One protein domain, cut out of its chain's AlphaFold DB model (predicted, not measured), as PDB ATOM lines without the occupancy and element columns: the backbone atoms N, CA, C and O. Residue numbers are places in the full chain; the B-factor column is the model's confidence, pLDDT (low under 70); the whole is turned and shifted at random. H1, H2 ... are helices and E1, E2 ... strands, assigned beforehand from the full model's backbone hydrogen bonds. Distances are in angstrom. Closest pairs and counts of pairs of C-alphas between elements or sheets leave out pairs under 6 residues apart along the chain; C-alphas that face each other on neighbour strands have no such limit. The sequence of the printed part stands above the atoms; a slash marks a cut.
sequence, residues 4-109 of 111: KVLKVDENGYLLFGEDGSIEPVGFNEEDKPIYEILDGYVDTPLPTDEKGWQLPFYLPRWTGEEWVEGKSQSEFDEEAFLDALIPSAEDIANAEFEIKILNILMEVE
ATOM      1  N   LYS A   4     131.636 176.524 110.720       84.94
ATOM      2  CA  LYS A   4     131.330 176.503 112.154       84.94
ATOM      3  C   LYS A   4     130.098 177.357 112.425       84.94
ATOM      4  O   LYS A   4     129.992 178.454 111.882       84.94
ATOM      5  N   VAL A   5     129.214 176.844 113.266       87.69
ATOM      6  CA  VAL A   5     128.022 177.529 113.765       87.69
ATOM      7  C   VAL A   5     127.916 177.317 115.271       87.69
ATOM      8  O   VAL A   5     128.432 176.343 115.819       87.69
ATOM      9  N   LEU A   6     127.267 178.251 115.943       88.56
ATOM     10  CA  LEU A   6     127.015 178.236 117.375       88.56
ATOM     11  C   LEU A   6     125.613 177.695 117.617       88.56
ATOM     12  O   LEU A   6     124.712 178.001 116.844       88.56
ATOM     13  N   LYS A   7     125.422 176.900 118.668       89.06
ATOM     14  CA  LYS A   7     124.100 176.407 119.051       89.06
ATOM     15  C   LYS A   7     123.546 177.220 120.217       89.06
ATOM     16  O   LYS A   7     124.278 177.509 121.167       89.06
ATOM     17  N   VAL A   8     122.267 177.564 120.136       90.62
ATOM     18  CA  VAL A   8     121.535 178.286 121.180       90.62
ATOM     19  C   VAL A   8     120.335 177.479 121.675       90.62
ATOM     20  O   VAL A   8     119.827 176.611 120.965       90.62
ATOM     21  N   ASP A   9     119.913 177.736 122.909       90.06
ATOM     22  CA  ASP A   9     118.682 177.197 123.483       90.06
ATOM     23  C   ASP A   9     117.433 177.959 122.996       90.06
ATOM     24  O   ASP A   9     117.513 178.912 122.216       90.06
ATOM     25  N   GLU A  10     116.259 177.547 123.475       89.62
ATOM     26  CA  GLU A  10     114.968 178.180 123.165       89.62
ATOM     27  C   GLU A  10     114.862 179.647 123.617       89.62
ATOM     28  O   GLU A  10     114.039 180.404 123.103       89.62
ATOM     29  N   ASN A  11     115.713 180.069 124.552       88.25
ATOM     30  CA  ASN A  11     115.779 181.436 125.050       88.25
ATOM     31  C   ASN A  11     116.839 182.273 124.314       88.25
ATOM     32  O   ASN A  11     116.917 183.485 124.540       88.25
ATOM     33  N   GLY A  12     117.621 181.664 123.416       87.62
ATOM     34  CA  GLY A  12     118.697 182.295 122.658       87.62
ATOM     35  C   GLY A  12     120.057 182.289 123.364       87.62
ATOM     36  O   GLY A  12     120.976 182.952 122.889       87.62
ATOM     37  N   TYR A  13     120.225 181.585 124.486       89.12
ATOM     38  CA  TYR A  13     121.515 181.471 125.172       89.12
ATOM     39  C   TYR A  13     122.382 180.373 124.569       89.12
ATOM     40  O   TYR A  13     121.896 179.332 124.137       89.12
ATOM     41  N   LEU A  14     123.695 180.596 124.554       85.94
ATOM     42  CA  LEU A  14     124.657 179.636 124.020       85.94
ATOM     43  C   LEU A  14     124.732 178.359 124.845       85.94
ATOM     44  O   LEU A  14     124.932 178.391 126.059       85.94
ATOM     45  N   LEU A  15     124.731 177.232 124.141       82.94
ATOM     46  CA  LEU A  15     125.041 175.928 124.710       82.94
ATOM     47  C   LEU A  15     126.547 175.660 124.561       82.94
ATOM     48  O   LEU A  15     127.019 175.191 123.521       82.94
ATOM     49  N   PHE A  16     127.335 176.005 125.587       69.50
ATOM     50  CA  PHE A  16     128.789 175.799 125.565       69.50
ATOM     51  C   PHE A  16     129.146 174.321 125.401       69.50
ATOM     52  O   PHE A  16     128.640 173.461 126.116       69.50
ATOM     53  N   GLY A  17     130.074 174.040 124.484       63.69
ATOM     54  CA  GLY A  17     130.523 172.679 124.181       63.69
ATOM     55  C   GLY A  17     129.738 171.986 123.066       63.69
ATOM     56  O   GLY A  17     130.155 170.918 122.628       63.69
ATOM     57  N   GLU A  18     128.669 172.603 122.555       63.84
ATOM     58  CA  GLU A  18     127.959 172.143 121.360       63.84
ATOM     59  C   GLU A  18     128.264 173.065 120.166       63.84
ATOM     60  O   GLU A  18     127.387 173.764 119.653       63.84
ATOM     61  N   ASP A  19     129.528 173.103 119.717       68.00
ATOM     62  CA  ASP A  19     129.863 173.776 118.461       68.00
ATOM     63  C   ASP A  19     129.384 172.939 117.266       68.00
ATOM     64  O   ASP A  19     129.774 171.791 117.046       68.00
ATOM     65  N   GLY A  20     128.478 173.520 116.483       67.94
ATOM     66  CA  GLY A  20     127.949 172.887 115.289       67.94
ATOM     67  C   GLY A  20     128.901 173.059 114.112       67.94
ATOM     68  O   GLY A  20     129.593 174.067 113.958       67.94
ATOM     69  N   SER A  21     128.921 172.068 113.230       78.31
ATOM     70  CA  SER A  21     129.549 172.182 111.918       78.31
ATOM     71  C   SER A  21     128.521 171.815 110.867       78.31
ATOM     72  O   SER A  21     128.057 170.677 110.848       78.31
ATOM     73  N   ILE A  22     128.189 172.755 109.988       80.25
ATOM     74  CA  ILE A  22     127.276 172.502 108.874       80.25
ATOM     75  C   ILE A  22     128.057 172.280 107.580       80.25
ATOM     76  O   ILE A  22     129.103 172.898 107.327       80.25
ATOM     77  N   GLU A  23     127.555 171.354 106.771       80.69
ATOM     78  CA  GLU A  23     128.030 171.108 105.414       80.69
ATOM     79  C   GLU A  23     127.223 171.954 104.421       80.69
ATOM     80  O   GLU A  23     126.069 172.291 104.691       80.69
ATOM     81  N   PRO A  24     127.826 172.356 103.292       83.69
ATOM     82  CA  PRO A  24     127.114 173.120 102.288       83.69
ATOM     83  C   PRO A  24     126.051 172.247 101.624       83.69
ATOM     84  O   PRO A  24     126.320 171.107 101.248       83.69
ATOM     85  N   VAL A  25     124.860 172.806 101.434       88.12
ATOM     86  CA  VAL A  25     123.746 172.150 100.729       88.12
ATOM     87  C   VAL A  25     123.926 172.188  99.207       88.12
ATOM     88  O   VAL A  25     123.265 171.456  98.475       88.12
ATOM     89  N   GLY A  26     124.847 173.018  98.718       87.44
ATOM     90  CA  GLY A  26     125.191 173.127  97.307       87.44
ATOM     91  C   GLY A  26     126.231 174.212  97.058       87.44
ATOM     92  O   GLY A  26     126.838 174.734  97.992       87.44
ATOM     93  N   PHE A  27     126.414 174.563  95.790       88.81
ATOM     94  CA  PHE A  27     127.259 175.668  95.348       88.81
ATOM     95  C   PHE A  27     126.441 176.585  94.437       88.81
ATOM     96  O   PHE A  27     125.566 176.113  93.710       88.81
ATOM     97  N   ASN A  28     126.679 177.893  94.508       90.44
ATOM     98  CA  ASN A  28     126.052 178.860  93.610       90.44
ATOM     99  C   ASN A  28     126.759 178.888  92.235       90.44
ATOM    100  O   ASN A  28     127.726 178.163  92.006       90.44
ATOM    101  N   GLU A  29     126.304 179.749  91.322       90.38
ATOM    102  CA  GLU A  29     126.875 179.882  89.966       90.38
ATOM    103  C   GLU A  29     128.349 180.341  89.941       90.38
ATOM    104  O   GLU A  29     129.031 180.177  88.934       90.38
ATOM    105  N   GLU A  30     128.861 180.877  91.053       91.81
ATOM    106  CA  GLU A  30     130.256 181.301  91.233       91.81
ATOM    107  C   GLU A  30     131.114 180.237  91.945       91.81
ATOM    108  O   GLU A  30     132.208 180.548  92.417       91.81
ATOM    109  N   ASP A  31     130.607 179.005  92.072       85.62
ATOM    110  CA  ASP A  31     131.235 177.896  92.805       85.62
ATOM    111  C   ASP A  31     131.470 178.203  94.301       85.62
ATOM    112  O   ASP A  31     132.363 177.661  94.956       85.62
ATOM    113  N   LYS A  32     130.653 179.093  94.885       86.38
ATOM    114  CA  LYS A  32     130.671 179.382  96.325       86.38
ATOM    115  C   LYS A  32     129.690 178.472  97.064       86.38
ATOM    116  O   LYS A  32     128.542 178.354  96.635       86.38
ATOM    117  N   PRO A  33     130.098 177.872  98.196       86.25
ATOM    118  CA  PRO A  33     129.233 177.002  98.980       86.25
ATOM    119  C   PRO A  33     128.027 177.763  99.540       86.25
ATOM    120  O   PRO A  33     128.175 178.838 100.125       86.25
ATOM    121  N   ILE A  34     126.845 177.172  99.398       86.81
ATOM    122  CA  ILE A  34     125.588 177.628  99.991       86.81
ATOM    123  C   ILE A  34     125.369 176.827 101.272       86.81
ATOM    124  O   ILE A  34     125.443 175.598 101.254       86.81
ATOM    125  N   TYR A  35     125.097 177.517 102.375       86.50
ATOM    126  CA  TYR A  35     124.816 176.908 103.671       86.50
ATOM    127  C   TYR A  35     123.379 177.215 104.076       86.50
ATOM    128  O   TYR A  35     122.937 178.354 103.941       86.50
ATOM    129  N   GLU A  36     122.681 176.215 104.599       85.38
ATOM    130  CA  GLU A  36     121.375 176.377 105.232       85.38
ATOM    131  C   GLU A  36     121.573 176.264 106.746       85.38
ATOM    132  O   GLU A  36     122.133 175.278 107.233       85.38
ATOM    133  N   ILE A  37     121.203 177.313 107.480       84.00
ATOM    134  CA  ILE A  37     121.346 177.358 108.936       84.00
ATOM    135  C   ILE A  37     120.041 176.838 109.528       84.00
ATOM    136  O   ILE A  37     118.976 177.399 109.278       84.00
ATOM    137  N   LEU A  38     120.136 175.735 110.266       82.38
ATOM    138  CA  LEU A  38     118.997 175.139 110.956       82.38
ATOM    139  C   LEU A  38     118.566 176.009 112.140       82.38
ATOM    140  O   LEU A  38     119.379 176.726 112.722       82.38
ATOM    141  N   ASP A  39     117.298 175.887 112.524       82.44
ATOM    142  CA  ASP A  39     116.774 176.554 113.712       82.44
ATOM    143  C   ASP A  39     117.555 176.140 114.975       82.44
ATOM    144  O   ASP A  39     117.996 174.992 115.104       82.44
ATOM    145  N   GLY A  40     117.785 177.096 115.874       85.12
ATOM    146  CA  GLY A  40     118.667 176.933 117.035       85.12
ATOM    147  C   GLY A  40     120.175 176.980 116.734       85.12
ATOM    148  O   GLY A  40     120.977 176.821 117.656       85.12
ATOM    149  N   TYR A  41     120.590 177.220 115.483       88.62
ATOM    150  CA  TYR A  41     121.986 177.488 115.124       88.62
ATOM    151  C   TYR A  41     122.188 178.916 114.613       88.62
ATOM    152  O   TYR A  41     121.344 179.487 113.932       88.62
ATOM    153  N   VAL A  42     123.352 179.485 114.921       88.75
ATOM    154  CA  VAL A  42     123.729 180.866 114.610       88.75
ATOM    155  C   VAL A  42     125.105 180.867 113.952       88.75
ATOM    156  O   VAL A  42     126.049 180.271 114.466       88.75
ATOM    157  N   ASP A  43     125.249 181.526 112.806       88.69
ATOM    158  CA  ASP A  43     126.539 181.666 112.120       88.69
ATOM    159  C   ASP A  43     127.262 182.987 112.420       88.69
ATOM    160  O   ASP A  43     128.428 183.154 112.049       88.69
ATOM    161  N   THR A  44     126.589 183.903 113.115       87.56
ATOM    162  CA  THR A  44     127.145 185.166 113.596       87.56
ATOM    163  C   THR A  44     128.160 184.910 114.713       87.56
ATOM    164  O   THR A  44     127.810 184.291 115.723       87.56
ATOM    165  N   PRO A  45     129.409 185.397 114.590       85.50
ATOM    166  CA  PRO A  45     130.423 185.217 115.622       85.50
ATOM    167  C   PRO A  45     130.040 185.942 116.915       85.50
ATOM    168  O   PRO A  45     129.314 186.936 116.898       85.50
ATOM    169  N   LEU A  46     130.569 185.451 118.034       85.88
ATOM    170  CA  LEU A  46     130.337 186.051 119.344       85.88
ATOM    171  C   LEU A  46     130.913 187.466 119.432       85.88
ATOM    172  O   LEU A  46     131.977 187.719 118.855       85.88
ATOM    173  N   PRO A  47     130.264 188.364 120.192       83.88
ATOM    174  CA  PRO A  47     130.836 189.663 120.497       83.88
ATOM    175  C   PRO A  47     132.135 189.482 121.294       83.88
ATOM    176  O   PRO A  47     132.192 188.732 122.274       83.88
ATOM    177  N   THR A  48     133.185 190.168 120.854       82.94
ATOM    178  CA  THR A  48     134.507 190.169 121.486       82.94
ATOM    179  C   THR A  48     134.954 191.591 121.802       82.94
ATOM    180  O   THR A  48     134.455 192.558 121.224       82.94
ATOM    181  N   ASP A  49     135.874 191.730 122.753       81.50
ATOM    182  CA  ASP A  49     136.512 193.011 123.052       81.50
ATOM    183  C   ASP A  49     137.484 193.451 121.932       81.50
ATOM    184  O   ASP A  49     137.747 192.721 120.974       81.50
ATOM    185  N   GLU A  50     138.079 194.643 122.057       81.94
ATOM    186  CA  GLU A  50     139.060 195.181 121.089       81.94
ATOM    187  C   GLU A  50     140.285 194.270 120.869       81.94
ATOM    188  O   GLU A  50     141.036 194.435 119.907       81.94
ATOM    189  N   LYS A  51     140.514 193.321 121.779       81.06
ATOM    190  CA  LYS A  51     141.616 192.362 121.759       81.06
ATOM    191  C   LYS A  51     141.164 190.968 121.296       81.06
ATOM    192  O   LYS A  51     141.997 190.062 121.263       81.06
ATOM    193  N   GLY A  52     139.894 190.795 120.922       78.75
ATOM    194  CA  GLY A  52     139.318 189.538 120.449       78.75
ATOM    195  C   GLY A  52     138.952 188.542 121.555       78.75
ATOM    196  O   GLY A  52     138.710 187.375 121.246       78.75
ATOM    197  N   TRP A  53     138.920 188.957 122.823       77.06
ATOM    198  CA  TRP A  53     138.528 188.106 123.946       77.06
ATOM    199  C   TRP A  53     137.021 188.123 124.143       77.06
ATOM    200  O   TRP A  53     136.356 189.140 123.945       77.06
ATOM    201  N   GLN A  54     136.488 186.982 124.563       75.19
ATOM    202  CA  GLN A  54     135.082 186.862 124.909       75.19
ATOM    203  C   GLN A  54     134.778 187.664 126.179       75.19
ATOM    204  O   GLN A  54     135.535 187.626 127.151       75.19
ATOM    205  N   LEU A  55     133.671 188.402 126.151       74.00
ATOM    206  CA  LEU A  55     133.259 189.283 127.241       74.00
ATOM    207  C   LEU A  55     132.882 188.425 128.468       74.00
ATOM    208  O   LEU A  55     132.033 187.545 128.344       74.00
ATOM    209  N   PRO A  56     133.533 188.612 129.635       67.94
ATOM    210  CA  PRO A  56     133.527 187.601 130.699       67.94
ATOM    211  C   PRO A  56     132.340 187.685 131.668       67.94
ATOM    212  O   PRO A  56     132.176 186.787 132.488       67.94
ATOM    213  N   PHE A  57     131.551 188.764 131.633       68.19
ATOM    214  CA  PHE A  57     130.567 189.056 132.685       68.19
ATOM    215  C   PHE A  57     129.130 188.674 132.332       68.19
ATOM    216  O   PHE A  57     128.316 188.491 133.233       68.19
ATOM    217  N   TYR A  58     128.825 188.537 131.044       74.62
ATOM    218  CA  TYR A  58     127.492 188.206 130.564       74.62
ATOM    219  C   TYR A  58     127.547 187.044 129.591       74.62
ATOM    220  O   TYR A  58     128.466 186.917 128.780       74.62
ATOM    221  N   LEU A  59     126.514 186.216 129.655       82.25
ATOM    222  CA  LEU A  59     126.244 185.220 128.640       82.25
ATOM    223  C   LEU A  59     125.491 185.904 127.498       82.25
ATOM    224  O   LEU A  59     124.361 186.345 127.713       82.25
ATOM    225  N   PRO A  60     126.097 186.058 126.307       86.81
ATOM    226  CA  PRO A  60     125.434 186.736 125.206       86.81
ATOM    227  C   PRO A  60     124.202 185.939 124.774       86.81
ATOM    228  O   PRO A  60     124.219 184.705 124.729       86.81
ATOM    229  N   ARG A  61     123.131 186.666 124.467       90.25
ATOM    230  CA  ARG A  61     121.845 186.111 124.056       90.25
ATOM    231  C   ARG A  61     121.579 186.474 122.603       90.25
ATOM    232  O   ARG A  61     121.739 187.627 122.212       90.25
ATOM    233  N   TRP A  62     121.171 185.499 121.807       91.81
ATOM    234  CA  TRP A  62     120.759 185.690 120.427       91.81
ATOM    235  C   TRP A  62     119.292 186.116 120.362       91.81
ATOM    236  O   TRP A  62     118.428 185.462 120.941       91.81
ATOM    237  N   THR A  63     118.997 187.202 119.647       90.62
ATOM    238  CA  THR A  63     117.619 187.702 119.467       90.62
ATOM    239  C   THR A  63     116.924 187.145 118.225       90.62
ATOM    240  O   THR A  63     115.744 187.415 118.015       90.62
ATOM    241  N   GLY A  64     117.647 186.399 117.387       86.69
ATOM    242  CA  GLY A  64     117.237 186.062 116.022       86.69
ATOM    243  C   GLY A  64     117.969 186.894 114.968       86.69
ATOM    244  O   GLY A  64     118.170 186.414 113.856       86.69
ATOM    245  N   GLU A  65     118.422 188.097 115.332       89.44
ATOM    246  CA  GLU A  65     119.100 189.031 114.422       89.44
ATOM    247  C   GLU A  65     120.494 189.437 114.917       89.44
ATOM    248  O   GLU A  65     121.419 189.564 114.113       89.44
ATOM    249  N   GLU A  66     120.665 189.621 116.230       91.31
ATOM    250  CA  GLU A  66     121.922 190.086 116.817       91.31
ATOM    251  C   GLU A  66     122.216 189.474 118.194       91.31
ATOM    252  O   GLU A  66     121.338 188.941 118.882       91.31
ATOM    253  N   TRP A  67     123.489 189.557 118.594       89.50
ATOM    254  CA  TRP A  67     123.929 189.227 119.945       89.50
ATOM    255  C   TRP A  67     123.714 190.427 120.859       89.50
ATOM    256  O   TRP A  67     124.295 191.488 120.634       89.50
ATOM    257  N   VAL A  68     122.941 190.236 121.922       89.50
ATOM    258  CA  VAL A  68     122.747 191.233 122.976       89.50
ATOM    259  C   VAL A  68     123.391 190.780 124.279       89.50
ATOM    260  O   VAL A  68     123.651 189.590 124.493       89.50
ATOM    261  N   GLU A  69     123.642 191.742 125.163       87.12
ATOM    262  CA  GLU A  69     123.991 191.459 126.551       87.12
ATOM    263  C   GLU A  69     122.847 190.666 127.196       87.12
ATOM    264  O   GLU A  69     121.702 191.118 127.245       87.12
ATOM    265  N   GLY A  70     123.146 189.430 127.595       85.88
ATOM    266  CA  GLY A  70     122.202 188.562 128.283       85.88
ATOM    267  C   GLY A  70     122.395 188.619 129.794       85.88
ATOM    268  O   GLY A  70     122.832 189.623 130.345       85.88
ATOM    269  N   LYS A  71     122.057 187.523 130.470       84.44
ATOM    270  CA  LYS A  71     122.161 187.427 131.926       84.44
ATOM    271  C   LYS A  71     123.611 187.229 132.355       84.44
ATOM    272  O   LYS A  71     124.397 186.561 131.675       84.44
ATOM    273  N   SER A  72     123.950 187.783 133.508       84.62
ATOM    274  CA  SER A  72     125.165 187.439 134.235       84.62
ATOM    275  C   SER A  72     125.073 186.028 134.814       84.62
ATOM    276  O   SER A  72     123.984 185.505 135.054       84.62
ATOM    277  N   GLN A  73     126.225 185.414 135.098       80.81
ATOM    278  CA  GLN A  73     126.255 184.106 135.762       80.81
ATOM    279  C   GLN A  73     125.510 184.136 137.106       80.81
ATOM    280  O   GLN A  73     124.797 183.195 137.427       80.81
ATOM    281  N   SER A  74     125.615 185.237 137.857       84.12
ATOM    282  CA  SER A  74     124.923 185.382 139.139       84.12
ATOM    283  C   SER A  74     123.402 185.371 139.009       84.12
ATOM    284  O   SER A  74     122.739 184.836 139.886       84.12
ATOM    285  N   GLU A  75     122.849 185.927 137.927       86.38
ATOM    286  CA  GLU A  75     121.401 185.888 137.682       86.38
ATOM    287  C   GLU A  75     120.930 184.470 137.340       86.38
ATOM    288  O   GLU A  75     119.875 184.052 137.806       86.38
ATOM    289  N   PHE A  76     121.721 183.700 136.583       84.44
ATOM    290  CA  PHE A  76     121.427 182.281 136.348       84.44
ATOM    291  C   PHE A  76     121.478 181.461 137.640       84.44
ATOM    292  O   PHE A  76     120.606 180.625 137.874       84.44
ATOM    293  N   ASP A  77     122.484 181.704 138.483       86.12
ATOM    294  CA  ASP A  77     122.631 181.013 139.764       86.12
ATOM    295  C   ASP A  77     121.480 181.364 140.725       86.12
ATOM    296  O   ASP A  77     120.982 180.495 141.441       86.12
ATOM    297  N   GLU A  78     121.030 182.624 140.726       90.00
ATOM    298  CA  GLU A  78     119.879 183.081 141.510       90.00
ATOM    299  C   GLU A  78     118.577 182.428 141.032       90.00
ATOM    300  O   GLU A  78     117.818 181.926 141.856       90.00
ATOM    301  N   GLU A  79     118.333 182.361 139.723       88.50
ATOM    302  CA  GLU A  79     117.154 181.681 139.173       88.50
ATOM    303  C   GLU A  79     117.153 180.186 139.490       88.50
ATOM    304  O   GLU A  79     116.157 179.672 139.994       88.50
ATOM    305  N   ALA A  80     118.281 179.499 139.293       87.44
ATOM    306  CA  ALA A  80     118.406 178.087 139.642       87.44
ATOM    307  C   ALA A  80     118.176 177.845 141.144       87.44
ATOM    308  O   ALA A  80     117.586 176.836 141.535       87.44
ATOM    309  N   PHE A  81     118.622 178.773 141.996       91.56
ATOM    310  CA  PHE A  81     118.346 178.728 143.426       91.56
ATOM    311  C   PHE A  81     116.858 178.935 143.731       91.56
ATOM    312  O   PHE A  81     116.298 178.175 144.516       91.56
ATOM    313  N   LEU A  82     116.210 179.928 143.114       92.38
ATOM    314  CA  LEU A  82     114.781 180.193 143.296       92.38
ATOM    315  C   LEU A  82     113.922 179.011 142.836       92.38
ATOM    316  O   LEU A  82     113.004 178.620 143.554       92.38
ATOM    317  N   ASP A  83     114.257 178.398 141.703       90.94
ATOM    318  CA  ASP A  83     113.578 177.202 141.202       90.94
ATOM    319  C   ASP A  83     113.750 176.015 142.158       90.94
ATOM    320  O   ASP A  83     112.802 175.269 142.398       90.94
ATOM    321  N   ALA A  84     114.921 175.873 142.785       91.25
ATOM    322  CA  ALA A  84     115.164 174.842 143.794       91.25
ATOM    323  C   ALA A  84     114.375 175.055 145.103       91.25
ATOM    324  O   ALA A  84     114.253 174.119 145.896       91.25
ATOM    325  N   LEU A  85     113.841 176.257 145.354       93.25
ATOM    326  CA  LEU A  85     112.961 176.527 146.496       93.25
ATOM    327  C   LEU A  85     111.506 176.133 146.235       93.25
ATOM    328  O   LEU A  85     110.718 176.086 147.182       93.25
ATOM    329  N   ILE A  86     111.132 175.873 144.980       93.31
ATOM    330  CA  ILE A  86     109.793 175.411 144.628       93.31
ATOM    331  C   ILE A  86     109.718 173.919 144.985       93.31
ATOM    332  O   ILE A  86     110.428 173.117 144.376       93.31
ATOM    333  N   PRO A  87     108.878 173.513 145.960       93.50
ATOM    334  CA  PRO A  87     108.747 172.107 146.319       93.50
ATOM    335  C   PRO A  87     108.295 171.285 145.117       93.50
ATOM    336  O   PRO A  87     107.470 171.738 144.314       93.50
ATOM    337  N   SER A  88     108.793 170.057 145.007       94.19
ATOM    338  CA  SER A  88     108.337 169.170 143.944       94.19
ATOM    339  C   SER A  88     106.878 168.760 144.168       94.19
ATOM    340  O   SER A  88     106.350 168.796 145.282       94.19
ATOM    341  N   ALA A  89     106.209 168.311 143.104       95.25
ATOM    342  CA  ALA A  89     104.855 167.769 143.219       95.25
ATOM    343  C   ALA A  89     104.785 166.568 144.184       95.25
ATOM    344  O   ALA A  89     103.764 166.358 144.834       95.25
ATOM    345  N   GLU A  90     105.873 165.799 144.293       95.94
ATOM    346  CA  GLU A  90     105.995 164.693 145.241       95.94
ATOM    347  C   GLU A  90     106.104 165.196 146.686       95.94
ATOM    348  O   GLU A  90     105.390 164.693 147.553       95.94
ATOM    349  N   ASP A  91     106.916 166.229 146.939       96.25
ATOM    350  CA  ASP A  91     107.032 166.848 148.269       96.25
ATOM    351  C   ASP A  91     105.678 167.379 148.750       96.25
ATOM    352  O   ASP A  91     105.287 167.166 149.899       96.25
ATOM    353  N   ILE A  92     104.929 168.023 147.849       97.19
ATOM    354  CA  ILE A  92     103.584 168.531 148.132       97.19
ATOM    355  C   ILE A  92     102.630 167.373 148.444       97.19
ATOM    356  O   ILE A  92     101.944 167.409 149.463       97.19
ATOM    357  N   ALA A  93     102.605 166.326 147.614       97.12
ATOM    358  CA  ALA A  93     101.718 165.180 147.816       97.12
ATOM    359  C   ALA A  93     101.998 164.445 149.139       97.12
ATOM    360  O   ALA A  93     101.068 164.037 149.840       97.12
ATOM    361  N   ASN A  94     103.275 164.304 149.505       97.50
ATOM    362  CA  ASN A  94     103.679 163.710 150.776       97.50
ATOM    363  C   ASN A  94     103.223 164.573 151.959       97.50
ATOM    364  O   ASN A  94     102.608 164.052 152.892       97.50
ATOM    365  N   ALA A  95     103.436 165.890 151.893       97.00
ATOM    366  CA  ALA A  95     102.982 166.813 152.929       97.00
ATOM    367  C   ALA A  95     101.449 166.796 153.088       97.00
ATOM    368  O   ALA A  95     100.937 166.751 154.208       97.00
ATOM    369  N   GLU A  96     100.693 166.770 151.987       97.56
ATOM    370  CA  GLU A  96      99.228 166.657 152.015       97.56
ATOM    371  C   GLU A  96      98.759 165.351 152.669       97.56
ATOM    372  O   GLU A  96      97.788 165.338 153.437       97.56
ATOM    373  N   PHE A  97      99.451 164.244 152.394       96.75
ATOM    374  CA  PHE A  97      99.154 162.952 152.998       96.75
ATOM    375  C   PHE A  97      99.426 162.947 154.508       96.75
ATOM    376  O   PHE A  97      98.577 162.491 155.279       96.75
ATOM    377  N   GLU A  98     100.559 163.502 154.942       96.88
ATOM    378  CA  GLU A  98     100.889 163.656 156.362       96.88
ATOM    379  C   GLU A  98      99.855 164.518 157.094       96.88
ATOM    380  O   GLU A  98      99.336 164.107 158.135       96.88
ATOM    381  N   ILE A  99      99.473 165.664 156.519       96.94
ATOM    382  CA  ILE A  99      98.423 166.536 157.067       96.94
ATOM    383  C   ILE A  99      97.110 165.765 157.228       96.94
ATOM    384  O   ILE A  99      96.442 165.874 158.257       96.94
ATOM    385  N   LYS A 100      96.733 164.946 156.240       96.75
ATOM    386  CA  LYS A 100      95.512 164.137 156.311       96.75
ATOM    387  C   LYS A 100      95.563 163.111 157.440       96.75
ATOM    388  O   LYS A 100      94.560 162.933 158.129       96.75
ATOM    389  N   ILE A 101      96.702 162.450 157.644       96.31
ATOM    390  CA  ILE A 101      96.886 161.521 158.766       96.31
ATOM    391  C   ILE A 101      96.752 162.264 160.093       96.31
ATOM    392  O   ILE A 101      96.000 161.814 160.956       96.31
ATOM    393  N   LEU A 102      97.437 163.398 160.249       95.75
ATOM    394  CA  LEU A 102      97.380 164.197 161.472       95.75
ATOM    395  C   LEU A 102      95.948 164.641 161.785       95.75
ATOM    396  O   LEU A 102      95.500 164.483 162.916       95.75
ATOM    397  N   ASN A 103      95.204 165.098 160.775       94.75
ATOM    398  CA  ASN A 103      93.799 165.467 160.934       94.75
ATOM    399  C   ASN A 103      92.942 164.283 161.398       94.75
ATOM    400  O   ASN A 103      92.160 164.435 162.328       94.75
ATOM    401  N   ILE A 104      93.120 163.097 160.807       95.12
ATOM    402  CA  ILE A 104      92.398 161.892 161.243       95.12
ATOM    403  C   ILE A 104      92.735 161.570 162.700       95.12
ATOM    404  O   ILE A 104      91.828 161.324 163.487       95.12
ATOM    405  N   LEU A 105      94.018 161.580 163.071       94.44
ATOM    406  CA  LEU A 105      94.454 161.279 164.437       94.44
ATOM    407  C   LEU A 105      93.873 162.265 165.459       94.44
ATOM    408  O   LEU A 105      93.476 161.836 166.540       94.44
ATOM    409  N   MET A 106      93.772 163.546 165.098       92.50
ATOM    410  CA  MET A 106      93.096 164.559 165.908       92.50
ATOM    411  C   MET A 106      91.585 164.308 166.012       92.50
ATOM    412  O   MET A 106      91.023 164.411 167.098       92.50
ATOM    413  N   GLU A 107      90.912 163.956 164.911       94.31
ATOM    414  CA  GLU A 107      89.468 163.661 164.903       94.31
ATOM    415  C   GLU A 107      89.103 162.463 165.788       94.31
ATOM    416  O   GLU A 107      88.014 162.432 166.363       94.31
ATOM    417  N   VAL A 108      90.001 161.482 165.910       95.06
ATOM    418  CA  VAL A 108      89.807 160.305 166.770       95.06
ATOM    419  C   VAL A 108      90.431 160.447 168.166       95.06
ATOM    420  O   VAL A 108      90.517 159.450 168.882       95.06
ATOM    421  N   GLU A 109      90.857 161.658 168.553       87.00
ATOM    422  CA  GLU A 109      91.480 161.983 169.852       87.00
ATOM    423  C   GLU A 109      92.668 161.067 170.220       87.00
ATOM    424  O   GLU A 109      92.893 160.731 171.385       87.00
TER     425      GLU A 109
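What this domain is: This is residues 4 to 109 of the 111 residues of an uncharacterized protein of Sporosarcina sp. ANT_H38 (UniProt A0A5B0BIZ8). A long helical arm, residues 77 to 109 with part of H1 and all of H2, sticks out from a loop-rich body built on the E1-E2 hairpin. The 106 printed residues run E1, E2, H1, H2, the two strands antiparallel; the class is mixed, with 45 residues in named elements, under half. The whole is extended, radius of gyration of the C-alphas 24.4 A, spanning 89 by 35 by 21 A.

Where its parts are: E1, residues 4 to 8, begins at C-alpha 4 (131.330, 176.503, 112.154). E2 is residues 14 to 22. H1, residues 73 to 84, measures 16.5 A; H2, residues 89 to 107, measures 26.9 A and ends at C-alpha 107 (89.468, 163.661, 164.903).

How they stand to each other: In the hairpin, N 5 and O 20 are 2.9 A apart, within hydrogen-bond range. E2 bends by 97 degrees at residue 17. Residues 6 to 7 of E1 also pair antiparallel with residues 41 to 42. H1 and H2 are apart; every O i to N i+4 pair in both is within hydrogen-bond range.

The domain as a whole: The printed part has no cut. The E2 to H1 link is long, 50 residues. Residues 16 to 20 and 56 to 57 have pLDDT under 70.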